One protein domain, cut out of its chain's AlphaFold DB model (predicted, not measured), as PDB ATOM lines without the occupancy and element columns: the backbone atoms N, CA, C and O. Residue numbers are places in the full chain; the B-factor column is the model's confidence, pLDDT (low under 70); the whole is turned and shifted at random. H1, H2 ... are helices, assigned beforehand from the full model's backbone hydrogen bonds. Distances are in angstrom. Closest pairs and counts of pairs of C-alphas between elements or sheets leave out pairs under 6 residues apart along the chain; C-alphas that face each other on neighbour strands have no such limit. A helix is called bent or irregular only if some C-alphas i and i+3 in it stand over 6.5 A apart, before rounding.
ATOM      1  N   LYS A  58     -20.610 -33.738  -9.367       75.12
ATOM      2  CA  LYS A  58     -21.798 -33.660 -10.226       75.12
ATOM      3  C   LYS A  58     -22.020 -34.950 -11.022       75.12
ATOM      4  O   LYS A  58     -23.134 -35.448 -11.087       75.12
ATOM      5  N   GLN A  59     -20.959 -35.509 -11.604       76.62
ATOM      6  CA  GLN A  59     -21.041 -36.775 -12.339       76.62
ATOM      7  C   GLN A  59     -21.352 -37.952 -11.407       76.62
ATOM      8  O   GLN A  59     -22.112 -38.836 -11.791       76.62
ATOM      9  N   LEU A  60     -20.804 -37.953 -10.187       76.88
ATOM     10  CA  LEU A  60     -21.148 -38.932  -9.152       76.88
ATOM     11  C   LEU A  60     -22.631 -38.839  -8.778       76.88
ATOM     12  O   LEU A  60     -23.298 -39.865  -8.702       76.88
ATOM     13  N   ALA A  61     -23.158 -37.624  -8.601       75.31
ATOM     14  CA  ALA A  61     -24.570 -37.403  -8.305       75.31
ATOM     15  C   ALA A  61     -25.485 -37.886  -9.435       75.31
ATOM     16  O   ALA A  61     -26.401 -38.668  -9.189       75.31
ATOM     17  N   ASP A  62     -25.203 -37.476 -10.675       79.31
ATOM     18  CA  ASP A  62     -25.974 -37.902 -11.844       79.31
ATOM     19  C   ASP A  62     -25.963 -39.439 -11.972       79.31
ATOM     20  O   ASP A  62     -27.013 -40.042 -12.172       79.31
ATOM     21  N   ASN A  63     -24.810 -40.094 -11.780       78.44
ATOM     22  CA  ASN A  63     -24.700 -41.557 -11.852       78.44
ATOM     23  C   ASN A  63     -25.390 -42.289 -10.685       78.44
ATOM     24  O   ASN A  63     -25.843 -43.419 -10.871       78.44
ATOM     25  N   LEU A  64     -25.451 -41.680  -9.496       79.00
ATOM     26  CA  LEU A  64     -26.146 -42.232  -8.328       79.00
ATOM     27  C   LEU A  64     -27.668 -42.177  -8.506       79.00
ATOM     28  O   LEU A  64     -28.356 -43.151  -8.196       79.00
ATOM     29  N   PHE A  65     -28.180 -41.036  -8.979       79.00
ATOM     30  CA  PHE A  65     -29.611 -40.756  -9.099       79.00
ATOM     31  C   PHE A  65     -30.236 -41.300 -10.386       79.00
ATOM     32  O   PHE A  65     -31.372 -41.771 -10.367       79.00
ATOM     33  N   GLU A  66     -29.517 -41.210 -11.505       74.12
ATOM     34  CA  GLU A  66     -29.953 -41.656 -12.828       74.12
ATOM     35  C   GLU A  66     -28.878 -42.572 -13.433       74.12
ATOM     36  O   GLU A  66     -28.072 -42.151 -14.271       74.12
ATOM     37  N   PRO A  67     -28.840 -43.845 -13.002       68.00
ATOM     38  CA  PRO A  67     -27.821 -44.773 -13.450       68.00
ATOM     39  C   PRO A  67     -27.880 -44.983 -14.972       68.00
ATOM     40  O   PRO A  67     -28.879 -45.454 -15.516       68.00
ATOM     41  N   LYS A  68     -26.790 -44.654 -15.677       65.56
ATOM     42  CA  LYS A  68     -26.646 -44.925 -17.117       65.56
ATOM     43  C   LYS A  68     -26.533 -46.432 -17.387       65.56
ATOM     44  O   LYS A  68     -25.957 -47.169 -16.592       65.56
ATOM     45  N   ALA A  69     -27.028 -46.883 -18.542       52.09
ATOM     46  CA  ALA A  69     -27.062 -48.304 -18.918       52.09
ATOM     47  C   ALA A  69     -25.680 -49.003 -18.896       52.09
ATOM     48  O   ALA A  69     -25.615 -50.200 -18.619       52.09
ATOM     49  N   ASP A  70     -24.594 -48.247 -19.094       55.53
ATOM     50  CA  ASP A  70     -23.202 -48.732 -19.102       55.53
ATOM     51  C   ASP A  70     -22.541 -48.790 -17.708       55.53
ATOM     52  O   ASP A  70     -21.315 -48.852 -17.586       55.53
ATOM     53  N   LEU A  71     -23.320 -48.748 -16.622       59.34
ATOM     54  CA  LEU A  71     -22.777 -48.910 -15.272       59.34
ATOM     55  C   LEU A  71     -22.220 -50.321 -15.055       59.34
ATOM     56  O   LEU A  71     -22.860 -51.329 -15.360       59.34
ATOM     57  N   ASN A  72     -21.021 -50.370 -14.477       58.59
ATOM     58  CA  ASN A  72     -20.306 -51.596 -14.127       58.59
ATOM     59  C   ASN A  72     -21.177 -52.510 -13.240       58.59
ATOM     60  O   ASN A  72     -21.896 -52.015 -12.370       58.59
ATOM     61  N   GLU A  73     -21.104 -53.833 -13.418       59.16
ATOM     62  CA  GLU A  73     -21.936 -54.798 -12.677       59.16
ATOM     63  C   GLU A  73     -21.809 -54.631 -11.155       59.16
ATOM     64  O   GLU A  73     -22.816 -54.636 -10.456       59.16
ATOM     65  N   ASN A  74     -20.606 -54.323 -10.653       61.22
ATOM     66  CA  ASN A  74     -20.347 -54.093  -9.223       61.22
ATOM     67  C   ASN A  74     -20.963 -52.795  -8.653       61.22
ATOM     68  O   ASN A  74     -21.015 -52.619  -7.433       61.22
ATOM     69  N   LEU A  75     -21.393 -51.869  -9.518       64.19
ATOM     70  CA  LEU A  75     -22.043 -50.608  -9.142       64.19
ATOM     71  C   LEU A  75     -23.562 -50.662  -9.234       64.19
ATOM     72  O   LEU A  75     -24.222 -49.877  -8.556       64.19
ATOM     73  N   LYS A  76     -24.120 -51.571 -10.044       64.50
ATOM     74  CA  LYS A  76     -25.576 -51.715 -10.196       64.50
ATOM     75  C   LYS A  76     -26.253 -51.976  -8.851       64.50
ATOM     76  O   LYS A  76     -27.304 -51.408  -8.576       64.50
ATOM     77  N   ASP A  77     -25.580 -52.711  -7.972       65.69
ATOM     78  CA  ASP A  77     -26.062 -53.003  -6.621       65.69
ATOM     79  C   ASP A  77     -25.817 -51.871  -5.611       65.69
ATOM     80  O   ASP A  77     -26.154 -52.035  -4.439       65.69
ATOM     81  N   LYS A  78     -25.189 -50.753  -6.008       70.62
ATOM     82  CA  LYS A  78     -24.814 -49.618  -5.136       70.62
ATOM     83  C   LYS A  78     -25.478 -48.291  -5.515       70.62
ATOM     84  O   LYS A  78     -25.384 -47.344  -4.742       70.62
ATOM     85  N   VAL A  79     -26.143 -48.217  -6.665       79.06
ATOM     86  CA  VAL A  79     -26.927 -47.045  -7.088       79.06
ATOM     87  C   VAL A  79     -28.341 -47.070  -6.497       79.06
ATOM     88  O   VAL A  79     -28.761 -48.050  -5.870       79.06
ATOM     89  N   PHE A  80     -29.096 -45.983  -6.667       80.12
ATOM     90  CA  PHE A  80     -30.476 -45.932  -6.195       80.12
ATOM     91  C   PHE A  80     -31.410 -46.791  -7.058       80.12
ATOM     92  O   PHE A  80     -31.697 -46.501  -8.213       80.12
ATOM     93  N   GLU A  81     -31.913 -47.863  -6.451       80.56
ATOM     94  CA  GLU A  81     -33.066 -48.635  -6.931       80.56
ATOM     95  C   GLU A  81     -34.402 -47.905  -6.685       80.56
ATOM     96  O   GLU A  81     -34.472 -46.992  -5.859       80.56
ATOM     97  N   ALA A  82     -35.484 -48.399  -7.305       77.06
ATOM     98  CA  ALA A  82     -36.852 -47.882  -7.164       77.06
ATOM     99  C   ALA A  82     -37.277 -47.642  -5.703       77.06
ATOM    100  O   ALA A  82     -37.813 -46.584  -5.394       77.06
ATOM    101  N   LYS A  83     -36.927 -48.554  -4.783       81.69
ATOM    102  CA  LYS A  83     -37.223 -48.410  -3.345       81.69
ATOM    103  C   LYS A  83     -36.639 -47.135  -2.723       81.69
ATOM    104  O   LYS A  83     -37.267 -46.525  -1.870       81.69
ATOM    105  N   HIS A  84     -35.444 -46.711  -3.138       81.56
ATOM    106  CA  HIS A  84     -34.819 -45.501  -2.597       81.56
ATOM    107  C   HIS A  84     -35.480 -44.247  -3.178       81.56
ATOM    108  O   HIS A  84     -35.635 -43.256  -2.471       81.56
ATOM    109  N   ILE A  85     -35.899 -44.303  -4.447       80.94
ATOM    110  CA  ILE A  85     -36.635 -43.218  -5.103       80.94
ATOM    111  C   ILE A  85     -37.996 -43.025  -4.423       80.94
ATOM    112  O   ILE A  85     -38.331 -41.899  -4.072       80.94
ATOM    113  N   GLU A  86     -38.723 -44.107  -4.133       81.19
ATOM    114  CA  GLU A  86     -39.996 -44.060  -3.395       81.19
ATOM    115  C   GLU A  86     -39.839 -43.421  -2.006       81.19
ATOM    116  O   GLU A  86     -40.659 -42.596  -1.600       81.19
ATOM    117  N   ILE A  87     -38.758 -43.742  -1.286       80.88
ATOM    118  CA  ILE A  87     -38.455 -43.120   0.010       80.88
ATOM    119  C   ILE A  87     -38.178 -41.613  -0.154       80.88
ATOM    120  O   ILE A  87     -38.674 -40.801   0.629       80.88
ATOM    121  N   LEU A  88     -37.416 -41.205  -1.174       83.12
ATOM    122  CA  LEU A  88     -37.155 -39.785  -1.440       83.12
ATOM    123  C   LEU A  88     -38.435 -39.023  -1.804       83.12
ATOM    124  O   LEU A  88     -38.629 -37.896  -1.343       83.12
ATOM    125  N   GLU A  89     -39.327 -39.641  -2.578       83.62
ATOM    126  CA  GLU A  89     -40.638 -39.087  -2.923       83.62
ATOM    127  C   GLU A  89     -41.547 -38.966  -1.694       83.62
ATOM    128  O   GLU A  89     -42.160 -37.912  -1.491       83.62
ATOM    129  N   LYS A  90     -41.569 -39.983  -0.821       83.94
ATOM    130  CA  LYS A  90     -42.273 -39.961   0.473       83.94
ATOM    131  C   LYS A  90     -41.835 -38.767   1.326       83.94
ATOM    132  O   LYS A  90     -42.679 -38.068   1.885       83.94
ATOM    133  N   PHE A  91     -40.532 -38.486   1.370       81.44
ATOM    134  CA  PHE A  91     -39.973 -37.339   2.094       81.44
ATOM    135  C   PHE A  91     -39.999 -36.018   1.312       81.44
ATOM    136  O   PHE A  91     -39.561 -34.993   1.833       81.44
ATOM    137  N   LYS A  92     -40.540 -36.010   0.086       82.81
ATOM    138  CA  LYS A  92     -40.615 -34.835  -0.800       82.81
ATOM    139  C   LYS A  92     -39.245 -34.205  -1.094       82.81
ATOM    140  O   LYS A  92     -39.148 -32.998  -1.322       82.81
ATOM    141  N   ILE A  93     -38.186 -35.013  -1.113       80.69
ATOM    142  CA  ILE A  93     -36.827 -34.564  -1.428       80.69
ATOM    143  C   ILE A  93     -36.648 -34.599  -2.945       80.69
ATOM    144  O   ILE A  93     -36.514 -35.660  -3.554       80.69
ATOM    145  N   ASN A  94     -36.629 -33.423  -3.571       79.31
ATOM    146  CA  ASN A  94     -36.472 -33.321  -5.018       79.31
ATOM    147  C   ASN A  94     -34.995 -33.403  -5.436       79.31
ATOM    148  O   ASN A  94     -34.346 -32.389  -5.691       79.31
ATOM    149  N   TYR A  95     -34.474 -34.625  -5.513       76.06
ATOM    150  CA  TYR A  95     -33.071 -34.922  -5.823       76.06
ATOM    151  C   TYR A  95     -32.633 -34.533  -7.251       76.06
ATOM    152  O   TYR A  95     -31.438 -34.449  -7.523       76.06
ATOM    153  N   LYS A  96     -33.577 -34.265  -8.167       74.62
ATOM    154  CA  LYS A  96     -33.287 -33.897  -9.566       74.62
ATOM    155  C   LYS A  96     -33.000 -32.410  -9.770       74.62
ATOM    156  O   LYS A  96     -32.456 -32.029 -10.808       74.62
ATOM    157  N   ASN A  97     -33.367 -31.574  -8.802       78.06
ATOM    158  CA  ASN A  97     -33.168 -30.133  -8.872       78.06
ATOM    159  C   ASN A  97     -31.861 -29.710  -8.191       78.06
ATOM    160  O   ASN A  97     -31.334 -30.384  -7.304       78.06
ATOM    161  N   GLU A  98     -31.347 -28.548  -8.593       73.00
ATOM    162  CA  GLU A  98     -30.318 -27.851  -7.820       73.00
ATOM    163  C   GLU A  98     -30.879 -27.478  -6.434       73.00
ATOM    164  O   GLU A  98     -32.041 -27.068  -6.346       73.00
ATOM    165  N   PRO A  99     -30.094 -27.609  -5.347       73.25
ATOM    166  CA  PRO A  99     -28.646 -27.867  -5.318       73.25
ATOM    167  C   PRO A  99     -28.239 -29.356  -5.279       73.25
ATOM    168  O   PRO A  99     -27.056 -29.671  -5.383       73.25
ATOM    169  N   PHE A 100     -29.181 -30.291  -5.116       75.75
ATOM    170  CA  PHE A 100     -28.859 -31.703  -4.847       75.75
ATOM    171  C   PHE A 100     -28.214 -32.421  -6.028       75.75
ATOM    172  O   PHE A 100     -27.356 -33.279  -5.832       75.75
ATOM    173  N   ARG A 101     -28.577 -32.029  -7.252       72.06
ATOM    174  CA  ARG A 101     -28.013 -32.606  -8.473       72.06
ATOM    175  C   ARG A 101     -26.519 -32.319  -8.653       72.06
ATOM    176  O   ARG A 101     -25.810 -33.139  -9.224       72.06
ATOM    177  N   SER A 102     -26.024 -31.166  -8.202       68.25
ATOM    178  CA  SER A 102     -24.612 -30.799  -8.367       68.25
ATOM    179  C   SER A 102     -23.758 -31.072  -7.130       68.25
ATOM    180  O   SER A 102     -22.532 -31.137  -7.248       68.25
ATOM    181  N   ASN A 103     -24.382 -31.248  -5.961       74.31
ATOM    182  CA  ASN A 103     -23.685 -31.313  -4.686       74.31
ATOM    183  C   ASN A 103     -24.253 -32.410  -3.762       74.31
ATOM    184  O   ASN A 103     -25.211 -32.193  -3.011       74.31
ATOM    185  N   LEU A 104     -23.596 -33.577  -3.761       76.31
ATOM    186  CA  LEU A 104     -23.940 -34.684  -2.859       76.31
ATOM    187  C   LEU A 104     -23.704 -34.355  -1.381       76.31
ATOM    188  O   LEU A 104     -24.370 -34.938  -0.531       76.31
ATOM    189  N   GLU A 105     -22.806 -33.426  -1.049       75.81
ATOM    190  CA  GLU A 105     -22.582 -33.018   0.343       75.81
ATOM    191  C   GLU A 105     -23.797 -32.260   0.882       75.81
ATOM    192  O   GLU A 105     -24.243 -32.513   1.997       75.81
ATOM    193  N   THR A 106     -24.404 -31.400   0.057       77.06
ATOM    194  CA  THR A 106     -25.658 -30.710   0.407       77.06
ATOM    195  C   THR A 106     -26.818 -31.700   0.542       77.06
ATOM    196  O   THR A 106     -27.653 -31.568   1.443       77.06
ATOM    197  N   PHE A 107     -26.855 -32.723  -0.318       81.50
ATOM    198  CA  PHE A 107     -27.841 -33.802  -0.247       81.50
ATOM    199  C   PHE A 107     -27.705 -34.618   1.046       81.50
ATOM    200  O   PHE A 107     -28.645 -34.666   1.839       81.50
ATOM    201  N   LEU A 108     -26.519 -35.175   1.314       78.31
ATOM    202  CA  LEU A 108     -26.214 -35.874   2.564       78.31
ATOM    203  C   LEU A 108     -26.492 -34.987   3.773       78.31
ATOM    204  O   LEU A 108     -27.067 -35.440   4.761       78.31
ATOM    205  N   GLY A 109     -26.121 -33.713   3.688       77.12
ATOM    206  CA  GLY A 109     -26.330 -32.777   4.768       77.12
ATOM    207  C   GLY A 109     -27.802 -32.596   5.121       77.12
ATOM    208  O   GLY A 109     -28.172 -32.680   6.291       77.12
ATOM    209  N   THR A 110     -28.651 -32.451   4.107       81.81
ATOM    210  CA  THR A 110     -30.104 -32.358   4.287       81.81
ATOM    211  C   THR A 110     -30.672 -33.629   4.917       81.81
ATOM    212  O   THR A 110     -31.478 -33.540   5.842       81.81
ATOM    213  N   LEU A 111     -30.207 -34.808   4.487       82.50
ATOM    214  CA  LEU A 111     -30.621 -36.085   5.077       82.50
ATOM    215  C   LEU A 111     -30.247 -36.183   6.560       82.50
ATOM    216  O   LEU A 111     -31.062 -36.619   7.369       82.50
ATOM    217  N   TYR A 112     -29.051 -35.730   6.944       79.12
ATOM    218  CA  TYR A 112     -28.632 -35.691   8.348       79.12
ATOM    219  C   TYR A 112     -29.447 -34.711   9.190       79.12
ATOM    220  O   TYR A 112     -29.849 -35.060  10.300       79.12
ATOM    221  N   SER A 113     -29.707 -33.503   8.681       81.38
ATOM    222  CA  SER A 113     -30.579 -32.533   9.355       81.38
ATOM    223  C   SER A 113     -31.973 -33.102   9.578       81.38
ATOM    224  O   SER A 113     -32.553 -32.925  10.648       81.38
ATOM    225  N   TYR A 114     -32.500 -33.811   8.582       82.19
ATOM    226  CA  TYR A 114     -33.820 -34.409   8.667       82.19
ATOM    227  C   TYR A 114     -33.853 -35.603   9.625       82.19
ATOM    228  O   TYR A 114     -34.757 -35.695  10.453       82.19
ATOM    229  N   ARG A 115     -32.816 -36.452   9.611       82.38
ATOM    230  CA  ARG A 115     -32.648 -37.523  10.601       82.38
ATOM    231  C   ARG A 115     -32.643 -36.972  12.027       82.38
ATOM    232  O   ARG A 115     -33.391 -37.464  12.860       82.38
ATOM    233  N   PHE A 116     -31.865 -35.921  12.288       80.88
ATOM    234  CA  PHE A 116     -31.821 -35.280  13.606       80.88
ATOM    235  C   PHE A 116     -33.176 -34.726  14.045       80.88
ATOM    236  O   PHE A 116     -33.562 -34.855  15.204       80.88
ATOM    237  N   TYR A 117     -33.903 -34.101  13.118       82.50
ATOM    238  CA  TYR A 117     -35.238 -33.588  13.396       82.50
ATOM    239  C   TYR A 117     -36.191 -34.712  13.830       82.50
ATOM    240  O   TYR A 117     -36.880 -34.570  14.838       82.50
ATOM    241  N   LEU A 118     -36.177 -35.846  13.125       81.25
ATOM    242  CA  LEU A 118     -36.990 -37.011  13.479       81.25
ATOM    243  C   LEU A 118     -36.549 -37.671  14.793       81.25
ATOM    244  O   LEU A 118     -37.407 -38.031  15.593       81.25
ATOM    245  N   GLU A 119     -35.242 -37.776  15.057       80.69
ATOM    246  CA  GLU A 119     -34.709 -38.263  16.343       80.69
ATOM    247  C   GLU A 119     -35.241 -37.416  17.512       80.69
ATOM    248  O   GLU A 119     -35.684 -37.951  18.527       80.69
ATOM    249  N   LYS A 120     -35.281 -36.086  17.352       80.38
ATOM    250  CA  LYS A 120     -35.807 -35.170  18.375       80.38
ATOM    251  C   LYS A 120     -37.319 -35.254  18.559       80.38
ATOM    252  O   LYS A 120     -37.799 -35.053  19.670       80.38
ATOM    253  N   LEU A 121     -38.072 -35.554  17.503       79.12
ATOM    254  CA  LEU A 121     -39.510 -35.801  17.615       79.12
ATOM    255  C   LEU A 121     -39.811 -37.143  18.287       79.12
ATOM    256  O   LEU A 121     -40.749 -37.229  19.074       79.12
ATOM    257  N   GLN A 122     -38.999 -38.169  18.033       73.25
ATOM    258  CA  GLN A 122     -39.138 -39.474  18.678       73.25
ATOM    259  C   GLN A 122     -38.923 -39.405  20.198       73.25
ATOM    260  O   GLN A 122     -39.576 -40.138  20.936       73.25
ATOM    261  N   GLU A 123     -38.053 -38.510  20.680       70.94
ATOM    262  CA  GLU A 123     -37.901 -38.228  22.120       70.94
ATOM    263  C   GLU A 123     -39.196 -37.675  22.755       70.94
ATOM    264  O   GLU A 123     -39.388 -37.811  23.963       70.94
ATOM    265  N   ALA A 124     -40.082 -37.057  21.963       66.88
ATOM    266  CA  ALA A 124     -41.342 -36.468  22.420       66.88
ATOM    267  C   ALA A 124     -42.562 -37.392  22.229       66.88
ATOM    268  O   ALA A 124     -43.479 -37.360  23.049       66.88
ATOM    269  N   GLU A 125     -42.574 -38.221  21.180       66.00
ATOM    270  CA  GLU A 125     -43.627 -39.201  20.885       66.00
ATOM    271  C   GLU A 125     -43.007 -40.573  20.558       66.00
ATOM    272  O   GLU A 125     -42.489 -40.806  19.461       66.00
ATOM    273  N   GLU A 126     -43.056 -41.502  21.522       61.19
ATOM    274  CA  GLU A 126     -42.468 -42.838  21.377       61.19
ATOM    275  C   GLU A 126     -43.065 -43.608  20.177       61.19
ATOM    276  O   GLU A 126     -44.278 -43.718  20.007       61.19
ATOM    277  N   MET A 127     -42.179 -44.208  19.373       61.59
ATOM    278  CA  MET A 127     -42.456 -45.159  18.277       61.59
ATOM    279  C   MET A 127     -43.118 -44.633  16.986       61.59
ATOM    280  O   MET A 127     -43.239 -45.410  16.040       61.59
ATOM    281  N   ALA A 128     -43.471 -43.350  16.864       62.34
ATOM    282  CA  ALA A 128     -44.149 -42.842  15.658       62.34
ATOM    283  C   ALA A 128     -43.258 -42.773  14.390       62.34
ATOM    284  O   ALA A 128     -43.779 -42.833  13.277       62.34
ATOM    285  N   PHE A 129     -41.926 -42.705  14.536       71.38
ATOM    286  CA  PHE A 129     -40.995 -42.386  13.432       71.38
ATOM    287  C   PHE A 129     -39.899 -43.438  13.161       71.38
ATOM    288  O   PHE A 129     -38.983 -43.190  12.377       71.38
ATOM    289  N   ASP A 130     -39.975 -44.634  13.760       75.31
ATOM    290  CA  ASP A 130     -38.909 -45.656  13.653       75.31
ATOM    291  C   ASP A 130     -38.717 -46.176  12.212       75.31
ATOM    292  O   ASP A 130     -37.603 -46.461  11.772       75.31
ATOM    293  N   THR A 131     -39.802 -46.253  11.436       80.38
ATOM    294  CA  THR A 131     -39.731 -46.658  10.019       80.38
ATOM    295  C   THR A 131     -39.051 -45.580   9.174       80.38
ATOM    296  O   THR A 131     -38.173 -45.889   8.375       80.38
ATOM    297  N   ASP A 132     -39.383 -44.308   9.405       80.88
ATOM    298  CA  ASP A 132     -38.813 -43.183   8.659       80.88
ATOM    299  C   ASP A 132     -37.315 -43.005   8.945       80.88
ATOM    300  O   ASP A 132     -36.530 -42.729   8.037       80.88
ATOM    301  N   LEU A 133     -36.891 -43.230  10.192       81.19
ATOM    302  CA  LEU A 133     -35.476 -43.213  10.568       81.19
ATOM    303  C   LEU A 133     -34.687 -44.349   9.909       81.19
ATOM    304  O   LEU A 133     -33.556 -44.131   9.461       81.19
ATOM    305  N   LYS A 134     -35.264 -45.552   9.809       84.06
ATOM    306  CA  LYS A 134     -34.645 -46.678   9.089       84.06
ATOM    307  C   LYS A 134     -34.507 -46.381   7.600       84.06
ATOM    308  O   LYS A 134     -33.426 -46.586   7.049       84.06
ATOM    309  N   ASP A 135     -35.558 -45.848   6.983       84.25
ATOM    310  CA  ASP A 135     -35.571 -45.459   5.572       84.25
ATOM    311  C   ASP A 135     -34.485 -44.407   5.267       84.25
ATOM    312  O   ASP A 135     -33.723 -44.544   4.306       84.25
ATOM    313  N   LEU A 136     -34.345 -43.383   6.117       82.44
ATOM    314  CA  LEU A 136     -33.308 -42.358   5.960       82.44
ATOM    315  C   LEU A 136     -31.897 -42.905   6.154       82.44
ATOM    316  O   LEU A 136     -31.006 -42.588   5.366       82.44
ATOM    317  N   ASN A 137     -31.681 -43.731   7.179       82.56
ATOM    318  CA  ASN A 137     -30.377 -44.346   7.411       82.56
ATOM    319  C   ASN A 137     -29.971 -45.244   6.237       82.56
ATOM    320  O   ASN A 137     -28.809 -45.224   5.840       82.56
ATOM    321  N   LEU A 138     -30.922 -45.951   5.619       84.38
ATOM    322  CA  LEU A 138     -30.664 -46.739   4.416       84.38
ATOM    323  C   LEU A 138     -30.159 -45.865   3.257       84.38
ATOM    324  O   LEU A 138     -29.173 -46.223   2.614       84.38
ATOM    325  N   ILE A 139     -30.790 -44.712   3.002       83.12
ATOM    326  CA  ILE A 139     -30.352 -43.782   1.945       83.12
ATOM    327  C   ILE A 139     -28.972 -43.200   2.255       83.12
ATOM    328  O   ILE A 139     -28.124 -43.122   1.360       83.12
ATOM    329  N   ILE A 140     -28.732 -42.793   3.504       81.75
ATOM    330  CA  ILE A 140     -27.448 -42.226   3.931       81.75
ATOM    331  C   ILE A 140     -26.331 -43.250   3.725       81.75
ATOM    332  O   ILE A 140     -25.351 -42.948   3.048       81.75
ATOM    333  N   GLU A 141     -26.490 -44.467   4.247       81.19
ATOM    334  CA  GLU A 141     -25.489 -45.531   4.117       81.19
ATOM    335  C   GLU A 141     -25.271 -45.925   2.655       81.19
ATOM    336  O   GLU A 141     -24.132 -46.066   2.216       81.19
ATOM    337  N   ARG A 142     -26.340 -45.993   1.851       82.31
ATOM    338  CA  ARG A 142     -26.229 -46.266   0.413       82.31
ATOM    339  C   ARG A 142     -25.424 -45.192  -0.318       82.31
ATOM    340  O   ARG A 142     -24.564 -45.519  -1.133       82.31
ATOM    341  N   THR A 143     -25.685 -43.925  -0.011       80.00
ATOM    342  CA  THR A 143     -24.976 -42.786  -0.611       80.00
ATOM    343  C   THR A 143     -23.502 -42.792  -0.208       80.00
ATOM    344  O   THR A 143     -22.634 -42.629  -1.064       80.00
ATOM    345  N   LYS A 144     -23.196 -43.040   1.073       79.62
ATOM    346  CA  LYS A 144     -21.811 -43.146   1.550       79.62
ATOM    347  C   LYS A 144     -21.060 -44.303   0.900       79.62
ATOM    348  O   LYS A 144     -19.945 -44.100   0.430       79.62
ATOM    349  N   ASP A 145     -21.678 -45.482   0.843       79.44
ATOM    350  CA  ASP A 145     -21.091 -46.685   0.250       79.44
ATOM    351  C   ASP A 145     -20.739 -46.462  -1.226       79.44
ATOM    352  O   ASP A 145     -19.718 -46.967  -1.700       79.44
ATOM    353  N   TYR A 146     -21.584 -45.720  -1.949       81.00
ATOM    354  CA  TYR A 146     -21.352 -45.357  -3.344       81.00
ATOM    355  C   TYR A 146     -20.162 -44.404  -3.494       81.00
ATOM    356  O   TYR A 146     -19.247 -44.694  -4.267       81.00
ATOM    357  N   ILE A 147     -20.137 -43.307  -2.726       79.06
ATOM    358  CA  ILE A 147     -19.034 -42.335  -2.780       79.06
ATOM    359  C   ILE A 147     -17.720 -43.015  -2.383       79.06
ATOM    360  O   ILE A 147     -16.724 -42.853  -3.078       79.06
ATOM    361  N   LEU A 148     -17.718 -43.834  -1.327       78.56
ATOM    362  CA  LEU A 148     -16.529 -44.566  -0.894       78.56
ATOM    363  C   LEU A 148     -15.978 -45.465  -2.004       78.56
ATOM    364  O   LEU A 148     -14.776 -45.470  -2.255       78.56
ATOM    365  N   TYR A 149     -16.852 -46.223  -2.670       76.25
ATOM    366  CA  TYR A 149     -16.445 -47.149  -3.723       76.25
ATOM    367  C   TYR A 149     -15.819 -46.425  -4.924       76.25
ATOM    368  O   TYR A 149     -14.803 -46.873  -5.460       76.25
ATOM    369  N   GLU A 150     -16.407 -45.300  -5.334       77.25
ATOM    370  CA  GLU A 150     -15.880 -44.473  -6.423       77.25
ATOM    371  C   GLU A 150     -14.579 -43.764  -6.022       77.25
ATOM    372  O   GLU A 150     -13.609 -43.812  -6.772       77.25
ATOM    373  N   CYS A 151     -14.512 -43.169  -4.827       76.06
ATOM    374  CA  CYS A 151     -13.329 -42.441  -4.359       76.06
ATOM    375  C   CYS A 151     -12.127 -43.350  -4.059       76.06
ATOM    376  O   CYS A 151     -10.987 -42.921  -4.222       76.06
ATOM    377  N   LEU A 152     -12.351 -44.601  -3.643       73.62
ATOM    378  CA  LEU A 152     -11.280 -45.602  -3.524       73.62
ATOM    379  C   LEU A 152     -10.813 -46.136  -4.878       73.62
ATOM    380  O   LEU A 152      -9.778 -46.801  -4.951       73.62
ATOM    381  N   ASN A 153     -11.572 -45.851  -5.939       70.31
ATOM    382  CA  ASN A 153     -11.337 -46.343  -7.285       70.31
ATOM    383  C   ASN A 153     -11.103 -47.866  -7.323       70.31
ATOM    384  O   ASN A 153     -10.215 -48.383  -8.009       70.31
TER     385      ASN A 153
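This is residues 58 to 153 of the 443 residues of the protein "SIR2 family protein" of Flavobacterium sp. M31R6 (UniProt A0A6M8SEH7). A long helical hairpin, H4 and H5, makes the longest axis, its two helices side by side and running opposite ways, and the three shorter helices H1, H2 and H3 lie on one side of it. H1 and H3 stand steeply slanted to H5, H2 sits farthest from the mean of the C-alphas, and the turn at residues 123 to 129 lies at the far end of the hairpin from H1 and H2. The printed part has 96 residues with five named helices, H1 to H5 in order along the chain, and no named strand, and its class is all helix. The whole is compact, with a radius of gyration of the C-alphas of 14.1 A, but elongated, spanning 46 by 25 by 24 A along its three main axes.

Start at the first printed residue, where H1, residues 58 to 65, only just touches H5, residues 130 to 151, with 3 pairs of C-alphas within 8 A. Look at Leu 60 and Ile 147 for their closest C-alphas, 7.5 A apart; the two helices run opposite ways at a steep tilt of 45 degrees, and H5 touches H1 with residues 143 to 147 alone. Go on to H2, residues 73 to 76, which touches no helix but is close but not clearly touching to H5, the closest C-alphas being those of Leu 75 and Tyr 146 at 7.9 A. Then comes H3, residues 82 to 90, which only just touches H5, with 3 pairs of C-alphas within 8 A. Here the closest C-alphas are those of His 84 and Ile 139, 6.6 A apart; the helices run opposite ways at a steep tilt of 55 degrees, and H5 touches H3 with residues 135 to 139 alone. H1 and H3 are only just apart, their closest C-alphas 8.4 A from each other. Next is H4, residues 104 to 122, which touches H5 with 11 pairs of C-alphas within 8 A, the closest being those of Arg 115 and Leu 133 at 6.4 A. H4 and H5 are a helical hairpin, running opposite ways at a shallow tilt of 23 degrees. H1 and H4 are close but not clearly touching, with the C-alphas of Ala 61 and Leu 104 closest at 6.1 A, while H2 and H4 are apart. H5 is the hub, touching three helices, and the helix packing is mostly crossed, but only just, with 1 of the 3 tilts shallow. In H1, H3, H4 and H5 every O i to N i+4 pair is within hydrogen-bond range; H2 is too short for such a pair, and its 1 pair of O i and N i+3 is within range.

Find C-alpha 58 at (-21.798, -33.660, -10.226); from there H1 runs to Phe 65. H2 follows from Glu 73 to Lys 76, and H3 from Ala 82 to Lys 90, 12.3 A from first to last C-alpha. Find C-alpha 104 at (-23.940, -34.684, -2.859), where H4 begins; it runs 26.8 A to Gln 122. H5, the longest helix with 22 residues, runs 31.5 A from Asp 130 to C-alpha 151 at (-13.329, -42.441, -4.359). No helix is bent or irregular.

The C-alphas of Asp 70 and Ala 124 are the two farthest apart, at 46.9 A. The printed part has no cut. The link from H3 to H4, residues 91 to 103, is long; H2 to H3 is tight, and H1 to H2 and H4 to H5 are short. In the B-factor column the mean pLDDT of the printed part is 75.9, and you will find values under 70 at residues 67 to 77, residue 102 and residues 124 to 128.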